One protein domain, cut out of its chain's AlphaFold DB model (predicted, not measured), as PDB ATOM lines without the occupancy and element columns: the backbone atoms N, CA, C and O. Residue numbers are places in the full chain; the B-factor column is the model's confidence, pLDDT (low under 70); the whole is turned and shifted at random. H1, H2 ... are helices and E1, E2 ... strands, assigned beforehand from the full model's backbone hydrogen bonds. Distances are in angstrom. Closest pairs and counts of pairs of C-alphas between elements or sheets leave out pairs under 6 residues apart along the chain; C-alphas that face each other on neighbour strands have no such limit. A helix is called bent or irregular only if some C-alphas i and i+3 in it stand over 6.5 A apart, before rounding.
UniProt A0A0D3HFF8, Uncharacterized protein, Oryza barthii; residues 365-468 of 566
ATOM      1  N   ARG A 365     -39.161  25.172   6.813       86.62
ATOM      2  CA  ARG A 365     -38.051  24.498   6.118       86.62
ATOM      3  C   ARG A 365     -37.246  25.459   5.245       86.62
ATOM      4  O   ARG A 365     -36.024  25.502   5.349       86.62
ATOM      5  N   ASN A 366     -37.920  26.273   4.432       89.69
ATOM      6  CA  ASN A 366     -37.237  27.241   3.573       89.69
ATOM      7  C   ASN A 366     -36.611  28.369   4.405       89.69
ATOM      8  O   ASN A 366     -35.541  28.863   4.055       89.69
ATOM      9  N   PHE A 367     -37.217  28.725   5.546       92.25
ATOM     10  CA  PHE A 367     -36.613  29.635   6.522       92.25
ATOM     11  C   PHE A 367     -35.277  29.124   7.057       92.25
ATOM     12  O   PHE A 367     -34.279  29.843   6.970       92.25
ATOM     13  N   VAL A 368     -35.220  27.869   7.501       90.75
ATOM     14  CA  VAL A 368     -33.967  27.225   7.922       90.75
ATOM     15  C   VAL A 368     -32.956  27.172   6.770       90.75
ATOM     16  O   VAL A 368     -31.788  27.508   6.964       90.75
ATOM     17  N   GLN A 369     -33.390  26.856   5.547       90.75
ATOM     18  CA  GLN A 369     -32.510  26.857   4.370       90.75
ATOM     19  C   GLN A 369     -31.931  28.241   4.055       90.75
ATOM     20  O   GLN A 369     -30.743  28.355   3.746       90.75
ATOM     21  N   LYS A 370     -32.724  29.311   4.172       93.56
ATOM     22  CA  LYS A 370     -32.225  30.684   4.004       93.56
ATOM     23  C   LYS A 370     -31.194  31.022   5.084       93.56
ATOM     24  O   LYS A 370     -30.140  31.556   4.744       93.56
ATOM     25  N   LEU A 371     -31.439  30.661   6.348       94.50
ATOM     26  CA  LEU A 371     -30.466  30.842   7.437       94.50
ATOM     27  C   LEU A 371     -29.166  30.071   7.181       94.50
ATOM     28  O   LEU A 371     -28.082  30.619   7.387       94.50
ATOM     29  N   LYS A 372     -29.259  28.837   6.675       93.38
ATOM     30  CA  LYS A 372     -28.104  28.040   6.248       93.38
ATOM     31  C   LYS A 372     -27.288  28.755   5.178       93.38
ATOM     32  O   LYS A 372     -26.079  28.883   5.328       93.38
ATOM     33  N   LEU A 373     -27.931  29.241   4.115       93.44
ATOM     34  CA  LEU A 373     -27.247  29.954   3.033       93.44
ATOM     35  C   LEU A 373     -26.539  31.216   3.540       93.44
ATOM     36  O   LEU A 373     -25.383  31.445   3.187       93.44
ATOM     37  N   ILE A 374     -27.204  31.993   4.400       93.88
ATOM     38  CA  ILE A 374     -26.620  33.182   5.035       93.88
ATOM     39  C   ILE A 374     -25.387  32.793   5.856       93.88
ATOM     40  O   ILE A 374     -24.320  33.381   5.684       93.88
ATOM     41  N   LEU A 375     -25.505  31.780   6.719       92.38
ATOM     42  CA  LEU A 375     -24.410  31.349   7.585       92.38
ATOM     43  C   LEU A 375     -23.232  30.781   6.783       92.38
ATOM     44  O   LEU A 375     -22.083  31.123   7.064       92.38
ATOM     45  N   LYS A 376     -23.507  29.968   5.758       92.50
ATOM     46  CA  LYS A 376     -22.500  29.417   4.843       92.50
ATOM     47  C   LYS A 376     -21.715  30.529   4.149       92.50
ATOM     48  O   LYS A 376     -20.484  30.506   4.161       92.50
ATOM     49  N   GLN A 377     -22.416  31.519   3.595       91.00
ATOM     50  CA  GLN A 377     -21.793  32.661   2.923       91.00
ATOM     51  C   GLN A 377     -20.982  33.514   3.907       91.00
ATOM     52  O   GLN A 377     -19.850  33.900   3.622       91.00
ATOM     53  N   ALA A 378     -21.517  33.773   5.099       89.38
ATOM     54  CA  ALA A 378     -20.811  34.537   6.121       89.38
ATOM     55  C   ALA A 378     -19.564  33.797   6.652       89.38
ATOM     56  O   ALA A 378     -18.562  34.423   6.979       89.38
ATOM     57  N   ASN A 379     -19.575  32.460   6.687       88.50
ATOM     58  CA  ASN A 379     -18.411  31.650   7.058       88.50
ATOM     59  C   ASN A 379     -17.304  31.618   5.989       88.50
ATOM     60  O   ASN A 379     -16.147  31.334   6.329       88.50
ATOM     61  N   SER A 380     -17.638  31.855   4.714       85.56
ATOM     62  CA  SER A 380     -16.660  31.884   3.619       85.56
ATOM     63  C   SER A 380     -15.948  33.235   3.496       85.56
ATOM     64  O   SER A 380     -14.789  33.268   3.090       85.56
ATOM     65  N   HIS A 381     -16.584  34.335   3.910       74.44
ATOM     66  CA  HIS A 381     -16.027  35.694   3.847       74.44
ATOM     67  C   HIS A 381     -15.174  35.999   5.084       74.44
ATOM     68  O   HIS A 381     -15.522  36.797   5.946       74.44
ATOM     69  N   ARG A 382     -14.044  35.301   5.204       59.84
ATOM     70  CA  ARG A 382     -13.233  35.238   6.432       59.84
ATOM     71  C   ARG A 382     -12.354  36.456   6.723       59.84
ATOM     72  O   ARG A 382     -11.748  36.496   7.790       59.84
ATOM     73  N   THR A 383     -12.214  37.384   5.783       50.59
ATOM     74  CA  THR A 383     -11.051  38.292   5.751       50.59
ATOM     75  C   THR A 383     -11.347  39.703   5.271       50.59
ATOM     76  O   THR A 383     -10.452  40.541   5.306       50.59
ATOM     77  N   GLU A 384     -12.573  40.005   4.853       52.34
ATOM     78  CA  GLU A 384     -12.904  41.372   4.471       52.34
ATOM     79  C   GLU A 384     -13.415  42.127   5.700       52.34
ATOM     80  O   GLU A 384     -14.415  41.758   6.310       52.34
ATOM     81  N   ALA A 385     -12.724  43.207   6.071       47.81
ATOM     82  CA  ALA A 385     -13.119  44.113   7.156       47.81
ATOM     83  C   ALA A 385     -14.500  44.782   6.936       47.81
ATOM     84  O   ALA A 385     -14.967  45.532   7.789       47.81
ATOM     85  N   SER A 386     -15.136  44.526   5.789       51.34
ATOM     86  CA  SER A 386     -16.487  44.940   5.408       51.34
ATOM     87  C   SER A 386     -17.580  43.958   5.845       51.34
ATOM     88  O   SER A 386     -18.761  44.254   5.662       51.34
ATOM     89  N   VAL A 387     -17.230  42.789   6.396       60.91
ATOM     90  CA  VAL A 387     -18.224  41.779   6.766       60.91
ATOM     91  C   VAL A 387     -18.932  42.203   8.041       60.91
ATOM     92  O   VAL A 387     -18.358  42.230   9.124       60.91
ATOM     93  N   HIS A 388     -20.212  42.508   7.871       75.56
ATOM     94  CA  HIS A 388     -21.212  42.780   8.891       75.56
ATOM     95  C   HIS A 388     -21.194  41.721  10.017       75.56
ATOM     96  O   HIS A 388     -21.774  40.635   9.865       75.56
ATOM     97  N   PRO A 389     -20.518  41.996  11.152       72.25
ATOM     98  CA  PRO A 389     -20.149  40.971  12.131       72.25
ATOM     99  C   PRO A 389     -21.366  40.392  12.874       72.25
ATOM    100  O   PRO A 389     -21.318  39.297  13.444       72.25
ATOM    101  N   GLY A 390     -22.500  41.089  12.853       86.12
ATOM    102  CA  GLY A 390     -23.747  40.641  13.452       86.12
ATOM    103  C   GLY A 390     -24.480  39.562  12.656       86.12
ATOM    104  O   GLY A 390     -25.389  38.949  13.222       86.12
ATOM    105  N   ILE A 391     -24.116  39.276  11.398       90.69
ATOM    106  CA  ILE A 391     -24.851  38.312  10.554       90.69
ATOM    107  C   ILE A 391     -24.780  36.899  11.131       90.69
ATOM    108  O   ILE A 391     -25.820  36.289  11.391       90.69
ATOM    109  N   ARG A 392     -23.569  36.378  11.383       92.06
ATOM    110  CA  ARG A 392     -23.404  35.015  11.918       92.06
ATOM    111  C   ARG A 392     -24.061  34.867  13.276       92.06
ATOM    112  O   ARG A 392     -24.768  33.891  13.507       92.06
ATOM    113  N   ARG A 393     -23.879  35.859  14.150       92.44
ATOM    114  CA  ARG A 393     -24.516  35.864  15.468       92.44
ATOM    115  C   ARG A 393     -26.038  35.847  15.354       92.44
ATOM    116  O   ARG A 393     -26.661  35.005  15.989       92.44
ATOM    117  N   SER A 394     -26.624  36.716  14.531       93.31
ATOM    118  CA  SER A 394     -28.082  36.803  14.381       93.31
ATOM    119  C   SER A 394     -28.667  35.522  13.788       93.31
ATOM    120  O   SER A 394     -29.690  35.041  14.270       93.31
ATOM    121  N   ALA A 395     -27.993  34.920  12.802       94.69
ATOM    122  CA  ALA A 395     -28.399  33.638  12.234       94.69
ATOM    123  C   ALA A 395     -28.380  32.527  13.293       94.69
ATOM    124  O   ALA A 395     -29.368  31.816  13.458       94.69
ATOM    125  N   ILE A 396     -27.284  32.401  14.048       94.25
ATOM    126  CA  ILE A 396     -27.145  31.364  15.077       94.25
ATOM    127  C   ILE A 396     -28.152  31.578  16.214       94.25
ATOM    128  O   ILE A 396     -28.793  30.622  16.639       94.25
ATOM    129  N   GLU A 397     -28.332  32.808  16.699       94.25
ATOM    130  CA  GLU A 397     -29.317  33.106  17.746       94.25
ATOM    131  C   GLU A 397     -30.754  32.837  17.287       94.25
ATOM    132  O   GLU A 397     -31.557  32.355  18.085       94.25
ATOM    133  N   GLN A 398     -31.076  33.087  16.015       94.06
ATOM    134  CA  GLN A 398     -32.380  32.731  15.455       94.06
ATOM    135  C   GLN A 398     -32.582  31.213  15.453       94.06
ATOM    136  O   GLN A 398     -33.656  30.745  15.822       94.06
ATOM    137  N   VAL A 399     -31.549  30.437  15.105       92.06
ATOM    138  CA  VAL A 399     -31.602  28.969  15.184       92.06
ATOM    139  C   VAL A 399     -31.744  28.496  16.629       92.06
ATOM    140  O   VAL A 399     -32.530  27.592  16.880       92.06
ATOM    141  N   ILE A 400     -31.042  29.108  17.590       91.56
ATOM    142  CA  ILE A 400     -31.209  28.798  19.020       91.56
ATOM    143  C   ILE A 400     -32.650  29.034  19.443       91.56
ATOM    144  O   ILE A 400     -33.244  28.150  20.052       91.56
ATOM    145  N   TRP A 401     -33.205  30.202  19.115       91.25
ATOM    146  CA  TRP A 401     -34.586  30.526  19.445       91.25
ATOM    147  C   TRP A 401     -35.531  29.475  18.850       91.25
ATOM    148  O   TRP A 401     -36.325  28.912  19.589       91.25
ATOM    149  N   MET A 402     -35.359  29.106  17.576       88.69
ATOM    150  CA  MET A 402     -36.165  28.065  16.921       88.69
ATOM    151  C   MET A 402     -35.987  26.664  17.520       88.69
ATOM    152  O   MET A 402     -36.956  25.925  17.614       88.69
ATOM    153  N   ALA A 403     -34.772  26.286  17.919       85.25
ATOM    154  CA  ALA A 403     -34.484  24.983  18.519       85.25
ATOM    155  C   ALA A 403     -34.994  24.868  19.966       85.25
ATOM    156  O   ALA A 403     -35.124  23.766  20.489       85.25
ATOM    157  N   GLN A 404     -35.243  26.002  20.627       84.06
ATOM    158  CA  GLN A 404     -35.860  26.065  21.955       84.06
ATOM    159  C   GLN A 404     -37.385  26.014  21.908       84.06
ATOM    160  O   GLN A 404     -38.013  25.691  22.920       84.06
ATOM    161  N   LEU A 405     -37.981  26.333  20.757       75.19
ATOM    162  CA  LEU A 405     -39.382  26.025  20.511       75.19
ATOM    163  C   LEU A 405     -39.564  24.493  20.563       75.19
ATOM    164  O   LEU A 405     -38.591  23.738  20.512       75.19
ATOM    165  N   LYS A 406     -40.801  23.996  20.633       65.00
ATOM    166  CA  LYS A 406     -41.072  22.547  20.559       65.00
ATOM    167  C   LYS A 406     -41.344  21.990  19.136       65.00
ATOM    168  O   LYS A 406     -42.113  21.031  19.051       65.00
ATOM    169  N   PRO A 407     -40.786  22.492  18.012       53.22
ATOM    170  CA  PRO A 407     -40.941  21.834  16.729       53.22
ATOM    171  C   PRO A 407     -39.912  20.709  16.589       53.22
ATOM    172  O   PRO A 407     -38.879  20.689  17.258       53.22
ATOM    173  N   GLU A 408     -40.211  19.750  15.716       54.44
ATOM    174  CA  GLU A 408     -39.357  18.590  15.480       54.44
ATOM    175  C   GLU A 408     -37.906  19.012  15.162       54.44
ATOM    176  O   GLU A 408     -37.660  19.651  14.130       54.44
ATOM    177  N   PRO A 409     -36.919  18.614  15.991       51.50
ATOM    178  CA  PRO A 409     -35.513  18.994  15.814       51.50
ATOM    179  C   PRO A 409     -34.929  18.523  14.472       51.50
ATOM    180  O   PRO A 409     -33.961  19.097  13.973       51.50
ATOM    181  N   HIS A 410     -35.589  17.557  13.822       54.75
ATOM    182  CA  HIS A 410     -35.185  16.979  12.546       54.75
ATOM    183  C   HIS A 410     -35.015  18.017  11.427       54.75
ATOM    184  O   HIS A 410     -34.127  17.848  10.596       54.75
ATOM    185  N   CYS A 411     -35.800  19.104  11.394       55.09
ATOM    186  CA  CYS A 411     -35.668  20.118  10.338       55.09
ATOM    187  C   CYS A 411     -34.395  20.975  10.476       55.09
ATOM    188  O   CYS A 411     -33.905  21.507   9.480       55.09
ATOM    189  N   ILE A 412     -33.868  21.131  11.693       60.47
ATOM    190  CA  ILE A 412     -32.703  21.981  11.977       60.47
ATOM    191  C   ILE A 412     -31.416  21.138  11.993       60.47
ATOM    192  O   ILE A 412     -30.384  21.569  11.469       60.47
ATOM    193  N   ASP A 413     -31.489  19.921  12.538       61.66
ATOM    194  CA  ASP A 413     -30.347  19.027  12.769       61.66
ATOM    195  C   ASP A 413     -29.587  18.628  11.501       61.66
ATOM    196  O   ASP A 413     -28.355  18.631  11.472       61.66
ATOM    197  N   CYS A 414     -30.309  18.269  10.438       57.94
ATOM    198  CA  CYS A 414     -29.690  17.617   9.286       57.94
ATOM    199  C   CYS A 414     -29.032  18.588   8.296       57.94
ATOM    200  O   CYS A 414     -28.161  18.174   7.533       57.94
ATOM    201  N   GLU A 415     -29.393  19.877   8.304       72.12
ATOM    202  CA  GLU A 415     -28.944  20.797   7.257       72.12
ATOM    203  C   GLU A 415     -27.889  21.816   7.718       72.12
ATOM    204  O   GLU A 415     -27.061  22.192   6.890       72.12
ATOM    205  N   MET A 416     -27.859  22.251   8.985       87.75
ATOM    206  CA  MET A 416     -27.006  23.381   9.420       87.75
ATOM    207  C   MET A 416     -25.762  23.000  10.236       87.75
ATOM    208  O   MET A 416     -24.933  23.867  10.516       87.75
ATOM    209  N   ARG A 417     -25.608  21.730  10.628       89.62
ATOM    210  CA  ARG A 417     -24.552  21.283  11.556       89.62
ATOM    211  C   ARG A 417     -23.146  21.693  11.120       89.62
ATOM    212  O   ARG A 417     -22.406  22.258  11.923       89.62
ATOM    213  N   ASP A 418     -22.782  21.435   9.869       90.56
ATOM    214  CA  ASP A 418     -21.429  21.716   9.384       90.56
ATOM    215  C   ASP A 418     -21.153  23.223   9.363       90.56
ATOM    216  O   ASP A 418     -20.120  23.668   9.859       90.56
ATOM    217  N   ASP A 419     -22.111  24.036   8.910       92.12
ATOM    218  CA  ASP A 419     -21.997  25.498   8.916       92.12
ATOM    219  C   ASP A 419     -21.875  26.062  10.348       92.12
ATOM    220  O   ASP A 419     -21.131  27.018  10.591       92.12
ATOM    221  N   LEU A 420     -22.539  25.446  11.328       92.19
ATOM    222  CA  LEU A 420     -22.415  25.799  12.746       92.19
ATOM    223  C   LEU A 420     -21.047  25.422  13.330       92.19
ATOM    224  O   LEU A 420     -20.451  26.224  14.055       92.19
ATOM    225  N   VAL A 421     -20.513  24.243  12.993       92.12
ATOM    226  CA  VAL A 421     -19.148  23.833  13.374       92.12
ATOM    227  C   VAL A 421     -18.123  24.795  12.775       92.12
ATOM    228  O   VAL A 421     -17.220  25.259  13.476       92.12
ATOM    229  N   MET A 422     -18.296  25.167  11.508       91.56
ATOM    230  CA  MET A 422     -17.436  26.142  10.842       91.56
ATOM    231  C   MET A 422     -17.493  27.508  11.532       91.56
ATOM    232  O   MET A 422     -16.440  28.104  11.781       91.56
ATOM    233  N   ALA A 423     -18.682  27.985  11.911       90.31
ATOM    234  CA  ALA A 423     -18.837  29.227  12.668       90.31
ATOM    235  C   ALA A 423     -18.145  29.146  14.040       90.31
ATOM    236  O   ALA A 423     -17.395  30.048  14.413       90.31
ATOM    237  N   GLN A 424     -18.304  28.033  14.765       91.38
ATOM    238  CA  GLN A 424     -17.648  27.807  16.054       91.38
ATOM    239  C   GLN A 424     -16.114  27.836  15.947       91.38
ATOM    240  O   GLN A 424     -15.441  28.433  16.793       91.38
ATOM    241  N   GLN A 425     -15.550  27.188  14.926       88.06
ATOM    242  CA  GLN A 425     -14.100  27.121  14.709       88.06
ATOM    243  C   GLN A 425     -13.517  28.477  14.298       88.06
ATOM    244  O   GLN A 425     -12.418  28.842  14.725       88.06
ATOM    245  N   THR A 426     -14.251  29.238  13.488       85.12
ATOM    246  CA  THR A 426     -13.777  30.511  12.927       85.12
ATOM    247  C   THR A 426     -14.071  31.725  13.812       85.12
ATOM    248  O   THR A 426     -13.399  32.742  13.662       85.12
ATOM    249  N   ALA A 427     -14.956  31.605  14.809       81.38
ATOM    250  CA  ALA A 427     -15.296  32.674  15.756       81.38
ATOM    251  C   ALA A 427     -14.086  33.302  16.479       81.38
ATOM    252  O   ALA A 427     -14.122  34.472  16.838       81.38
ATOM    253  N   ARG A 428     -12.984  32.560  16.677       66.88
ATOM    254  CA  ARG A 428     -11.754  33.101  17.297       66.88
ATOM    255  C   ARG A 428     -11.066  34.182  16.460       66.88
ATOM    256  O   ARG A 428     -10.337  34.992  17.015       66.88
ATOM    257  N   ARG A 429     -11.252  34.162  15.138       63.91
ATOM    258  CA  ARG A 429     -10.579  35.076  14.200       63.91
ATOM    259  C   ARG A 429     -11.389  36.343  13.932       63.91
ATOM    260  O   ARG A 429     -10.840  37.314  13.436       63.91
ATOM    261  N   ALA A 430     -12.667  36.341  14.299       66.00
ATOM    262  CA  ALA A 430     -13.597  37.434  14.067       66.00
ATOM    263  C   ALA A 430     -13.991  38.096  15.396       66.00
ATOM    264  O   ALA A 430     -15.154  38.113  15.791       66.00
ATOM    265  N   TRP A 431     -12.995  38.640  16.105       70.12
ATOM    266  CA  TRP A 431     -13.163  39.299  17.411       70.12
ATOM    267  C   TRP A 431     -14.288  40.350  17.418       70.12
ATOM    268  O   TRP A 431     -15.023  40.461  18.394       70.12
ATOM    269  N   GLN A 432     -14.489  41.049  16.296       75.25
ATOM    270  CA  GLN A 432     -15.544  42.053  16.112       75.25
ATOM    271  C   GLN A 432     -16.970  41.512  16.343       75.25
ATOM    272  O   GLN A 432     -17.851  42.258  16.756       75.25
ATOM    273  N   GLU A 433     -17.207  40.213  16.152       77.31
ATOM    274  CA  GLU A 433     -18.518  39.563  16.336       77.31
ATOM    275  C   GLU A 433     -18.877  39.317  17.807       77.31
ATOM    276  O   GLU A 433     -20.001  38.915  18.148       77.31
ATOM    277  N   ASN A 434     -17.921  39.565  18.701       80.19
ATOM    278  CA  ASN A 434     -18.170  39.617  20.129       80.19
ATOM    279  C   ASN A 434     -18.692  40.985  20.567       80.19
ATOM    280  O   ASN A 434     -19.085  41.101  21.716       80.19
ATOM    281  N   PHE A 435     -18.831  41.977  19.678       77.19
ATOM    282  CA  PHE A 435     -19.338  43.300  20.043       77.19
ATOM    283  C   PHE A 435     -20.713  43.608  19.449       77.19
ATOM    284  O   PHE A 435     -20.994  43.366  18.278       77.19
ATOM    285  N   LYS A 436     -21.583  44.173  20.286       72.25
ATOM    286  CA  LYS A 436     -22.915  44.693  19.948       72.25
ATOM    287  C   LYS A 436     -22.849  46.011  19.199       72.25
ATOM    288  O   LYS A 436     -23.696  46.282  18.353       72.25
ATOM    289  N   LEU A 437     -21.889  46.852  19.572       66.62
ATOM    290  CA  LEU A 437     -21.725  48.196  19.042       66.62
ATOM    291  C   LEU A 437     -20.249  48.435  18.758       66.62
ATOM    292  O   LEU A 437     -19.405  48.302  19.645       66.62
ATOM    293  N   SER A 438     -19.971  48.823  17.520       53.59
ATOM    294  CA  SER A 438     -18.682  49.352  17.099       53.59
ATOM    295  C   SER A 438     -18.922  50.721  16.474       53.59
ATOM    296  O   SER A 438     -19.787  50.870  15.608       53.59
ATOM    297  N   SER A 439     -18.208  51.738  16.948       50.88
ATOM    298  CA  SER A 439     -18.269  53.099  16.414       50.88
ATOM    299  C   SER A 439     -16.863  53.527  16.026       50.88
ATOM    300  O   SER A 439     -15.967  53.557  16.865       50.88
ATOM    301  N   GLY A 440     -16.643  53.808  14.739       53.81
ATOM    302  CA  GLY A 440     -15.329  54.237  14.242       53.81
ATOM    303  C   GLY A 440     -14.209  53.210  14.456       53.81
ATOM    304  O   GLY A 440     -13.072  53.601  14.684       53.81
ATOM    305  N   GLY A 441     -14.525  51.909  14.441       57.94
ATOM    306  CA  GLY A 441     -13.561  50.837  14.725       57.94
ATOM    307  C   GLY A 441     -13.304  50.597  16.216       57.94
ATOM    308  O   GLY A 441     -12.647  49.619  16.569       57.94
ATOM    309  N   VAL A 442     -13.862  51.431  17.099       59.84
ATOM    310  CA  VAL A 442     -13.806  51.236  18.547       59.84
ATOM    311  C   VAL A 442     -14.991  50.385  18.972       59.84
ATOM    312  O   VAL A 442     -16.152  50.744  18.770       59.84
ATOM    313  N   SER A 443     -14.681  49.240  19.563       66.50
ATOM    314  CA  SER A 443     -15.672  48.329  20.119       66.50
ATOM    315  C   SER A 443     -16.170  48.880  21.455       66.50
ATOM    316  O   SER A 443     -15.387  49.033  22.388       66.50
ATOM    317  N   VAL A 444     -17.455  49.231  21.531       67.31
ATOM    318  CA  VAL A 444     -18.033  49.971  22.670       67.31
ATOM    319  C   VAL A 444     -18.734  49.040  23.653       67.31
ATOM    320  O   VAL A 444     -18.749  49.300  24.851       67.31
ATOM    321  N   LEU A 445     -19.335  47.960  23.154       76.75
ATOM    322  CA  LEU A 445     -20.149  47.075  23.978       76.75
ATOM    323  C   LEU A 445     -19.964  45.627  23.544       76.75
ATOM    324  O   LEU A 445     -20.341  45.278  22.428       76.75
ATOM    325  N   GLU A 446     -19.411  44.795  24.421       81.69
ATOM    326  CA  GLU A 446     -19.256  43.358  24.186       81.69
ATOM    327  C   GLU A 446     -20.562  42.605  24.499       81.69
ATOM    328  O   GLU A 446     -21.396  43.028  25.306       81.69
ATOM    329  N   TYR A 447     -20.778  41.486  23.821       82.38
ATOM    330  CA  TYR A 447     -21.762  40.493  24.216       82.38
ATOM    331  C   TYR A 447     -21.225  39.689  25.401       82.38
ATOM    332  O   TYR A 447     -20.059  39.321  25.424       82.38
ATOM    333  N   GLU A 448     -22.103  39.334  26.338       84.75
ATOM    334  CA  GLU A 448     -21.731  38.495  27.487       84.75
ATOM    335  C   GLU A 448     -21.238  37.104  27.061       84.75
ATOM    336  O   GLU A 448     -20.335  36.529  27.660       84.75
ATOM    337  N   GLU A 449     -21.828  36.562  25.993       88.62
ATOM    338  CA  GLU A 449     -21.453  35.277  25.421       88.62
ATOM    339  C   GLU A 449     -20.727  35.485  24.086       88.62
ATOM    340  O   GLU A 449     -21.267  36.118  23.174       88.62
ATOM    341  N   SER A 450     -19.522  34.919  23.942       90.06
ATOM    342  CA  SER A 450     -18.765  34.928  22.678       90.06
ATOM    343  C   SER A 450     -19.477  34.149  21.568       90.06
ATOM    344  O   SER A 450     -20.167  33.165  21.848       90.06
ATOM    345  N   LEU A 451     -19.242  34.494  20.295       89.94
ATOM    346  CA  LEU A 451     -19.875  33.777  19.174       89.94
ATOM    347  C   LEU A 451     -19.566  32.271  19.200       89.94
ATOM    348  O   LEU A 451     -20.428  31.446  18.909       89.94
ATOM    349  N   ARG A 452     -18.347  31.898  19.608       91.50
ATOM    350  CA  ARG A 452     -17.946  30.493  19.761       91.50
ATOM    351  C   ARG A 452     -18.831  29.750  20.760       91.50
ATOM    352  O   ARG A 452     -19.162  28.586  20.531       91.50
ATOM    353  N   SER A 453     -19.173  30.395  21.873       92.69
ATOM    354  CA  SER A 453     -20.039  29.808  22.896       92.69
ATOM    355  C   SER A 453     -21.482  29.710  22.400       92.69
ATOM    356  O   SER A 453     -22.066  28.631  22.490       92.69
ATOM    357  N   VAL A 454     -21.991  30.752  21.730       92.38
ATOM    358  CA  VAL A 454     -23.320  30.735  21.092       92.38
ATOM    359  C   VAL A 454     -23.424  29.579  20.076       92.38
ATOM    360  O   VAL A 454     -24.363  28.785  20.126       92.38
ATOM    361  N   ALA A 455     -22.417  29.404  19.212       92.69
ATOM    362  CA  ALA A 455     -22.353  28.301  18.247       92.69
ATOM    363  C   ALA A 455     -22.260  26.916  18.926       92.69
ATOM    364  O   ALA A 455     -22.902  25.956  18.506       92.69
ATOM    365  N   SER A 456     -21.499  26.807  20.019       92.69
ATOM    366  CA  SER A 456     -21.424  25.583  20.830       92.69
ATOM    367  C   SER A 456     -22.782  25.210  21.431       92.69
ATOM    368  O   SER A 456     -23.174  24.042  21.438       92.69
ATOM    369  N   ARG A 457     -23.517  26.209  21.930       91.88
ATOM    370  CA  ARG A 457     -24.826  26.032  22.561       91.88
ATOM    371  C   ARG A 457     -25.860  25.509  21.573       91.88
ATOM    372  O   ARG A 457     -26.553  24.551  21.900       91.88
ATOM    373  N   VAL A 458     -25.922  26.066  20.366       90.94
ATOM    374  CA  VAL A 458     -26.860  25.571  19.348       90.94
ATOM    375  C   VAL A 458     -26.532  24.148  18.894       90.94
ATOM    376  O   VAL A 458     -27.439  23.338  18.750       90.94
ATOM    377  N   LEU A 459     -25.247  23.797  18.768       90.44
ATOM    378  CA  LEU A 459     -24.840  22.432  18.422       90.44
ATOM    379  C   LEU A 459     -25.300  21.421  19.480       90.44
ATOM    380  O   LEU A 459     -25.736  20.330  19.132       90.44
ATOM    381  N   LYS A 460     -25.250  21.785  20.768       89.00
ATOM    382  CA  LYS A 460     -25.778  20.938  21.851       89.00
ATOM    383  C   LYS A 460     -27.300  20.807  21.809       89.00
ATOM    384  O   LYS A 460     -27.803  19.731  22.110       89.00
ATOM    385  N   LEU A 461     -28.004  21.891  21.469       85.62
ATOM    386  CA  LEU A 461     -29.465  21.895  21.373       85.62
ATOM    387  C   LEU A 461     -29.956  20.982  20.252       85.62
ATOM    388  O   LEU A 461     -30.885  20.220  20.487       85.62
ATOM    389  N   ILE A 462     -29.320  21.024  19.076       82.81
ATOM    390  CA  ILE A 462     -29.768  20.206  17.942       82.81
ATOM    391  C   ILE A 462     -29.384  18.734  18.178       82.81
ATOM    392  O   ILE A 462     -30.243  17.867  18.185       82.81
ATOM    393  N   LEU A 463     -28.142  18.448  18.598       76.19
ATOM    394  CA  LEU A 463     -27.659  17.065  18.734       76.19
ATOM    395  C   LEU A 463     -28.313  16.265  19.878       76.19
ATOM    396  O   LEU A 463     -27.972  15.098  20.072       76.19
ATOM    397  N   GLY A 464     -29.172  16.877  20.701       67.31
ATOM    398  CA  GLY A 464     -29.789  16.228  21.864       67.31
ATOM    399  C   GLY A 464     -28.785  15.760  22.929       67.31
ATOM    400  O   GLY A 464     -29.158  15.090  23.895       67.31
ATOM    401  N   VAL A 465     -27.499  16.106  22.787       54.47
ATOM    402  CA  VAL A 465     -26.428  15.668  23.686       54.47
ATOM    403  C   VAL A 465     -26.464  16.524  24.952       54.47
ATOM    404  O   VAL A 465     -25.796  17.551  25.069       54.47
ATOM    405  N   GLY A 466     -27.237  16.063  25.936       44.09
ATOM    406  CA  GLY A 466     -26.990  16.365  27.344       44.09
ATOM    407  C   GLY A 466     -27.625  17.634  27.909       44.09
ATOM    408  O   GLY A 466     -27.008  18.280  28.755       44.09
ATOM    409  N   MET A 467     -28.865  17.967  27.550       43.38
ATOM    410  CA  MET A 467     -29.699  18.762  28.461       43.38
ATOM    411  C   MET A 467     -30.451  17.796  29.377       43.38
ATOM    412  O   MET A 467     -31.572  17.387  29.087       43.38
ATOM    413  N   LYS A 468     -29.824  17.401  30.499       38.50
ATOM    414  CA  LYS A 468     -30.601  16.914  31.647       38.50
ATOM    415  C   LYS A 468     -31.610  18.014  31.950       38.50
ATOM    416  O   LYS A 468     -31.210  19.145  32.208       38.50
TER     417      LYS A 468
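What this domain is: This is residues 365 to 468 of the 566 residues of an uncharacterized protein of Oryza barthii (UniProt A0A0D3HFF8). Four helices, H1, H2, H3 and H5, make an up-and-down bundle, with H2 and H3 between H1 and H5, and a small two-stranded hairpin, E1 and E2, lies beyond one end of it together with the short H4. The printed part has 104 residues with five named helices and two named strands, in the order H1, H2, H3, H4, E1, E2, H5; the sheet, E1 - E2, is antiparallel and the class is mostly helix. The whole is compact, with a radius of gyration of the C-alphas of 13.8 A, yet elongated in outline, spanning 43 by 28 by 20 A.

Where its parts are: E1 is residues 435 to 439 and E2 residues 442 to 446, with C-alpha 439 at (-18.269, 53.099, 16.414). H4, residues 431 to 434, comes directly before E1. H5, residues 451 to 462, is 16.8 A long and ends with C-alpha 462 at (-29.768, 20.206, 17.942). H3, residues 410 to 426, is the longest helix at 25.3 A; it is irregular, with C-alphas 415 and 418 7.9 A apart and a kink of 58 degrees near residue 417. H2, residues 390 to 404, is 20.8 A long. H1, residues 365 to 380, is 22.8 A long and begins with C-alpha 365 at (-38.051, 24.498, 6.118).

How they stand to each other: E1 and E2 form a hairpin, antiparallel at 157 degrees, with N 436 and O 445 at 2.7 A and N 444 and O 437 at 2.9 A, within hydrogen-bond range. H4 is close to but not clearly touching H5, the closest C-alphas being those of Asn 434 and Leu 451, 6.2 A apart. H5 touches H3 at a shallow tilt of 23 degrees, opposite ways, closest at the C-alphas of Gln 424 and Arg 452, 4.6 A. H5 touches H2 at a shallow tilt of 26 degrees, the same way, closest at the C-alphas of Ile 400 and Val 458, 5.4 A. H1 touches H3 at a shallow tilt of 14 degrees, the same way, closest at the C-alphas of Lys 376 and Asp 419, 5.7 A. H1 and H2, a helical hairpin, touch at an only just steep tilt of 35.2 degrees, opposite ways, closest at the C-alphas of Leu 375 and Arg 392, 5.8 A. H1 and H5 are apart. Each O i to N i+4 pair is within hydrogen-bond range in H1, H2 and H5, but 7 of 13 in H3; H4 is too short for such a pair.

The domain as a whole: The two C-alphas farthest apart, those of Gly 440 and Lys 468, are 43.9 A from each other. The printed part has no cut and no long link; the link from H1 to H2, with 9 residues, is short. The mean pLDDT of the printed part is 78.2, and it is under 70 at residues 382 to 387, 406 to 414, 428 to 430, 437 to 444 and 464 to 468.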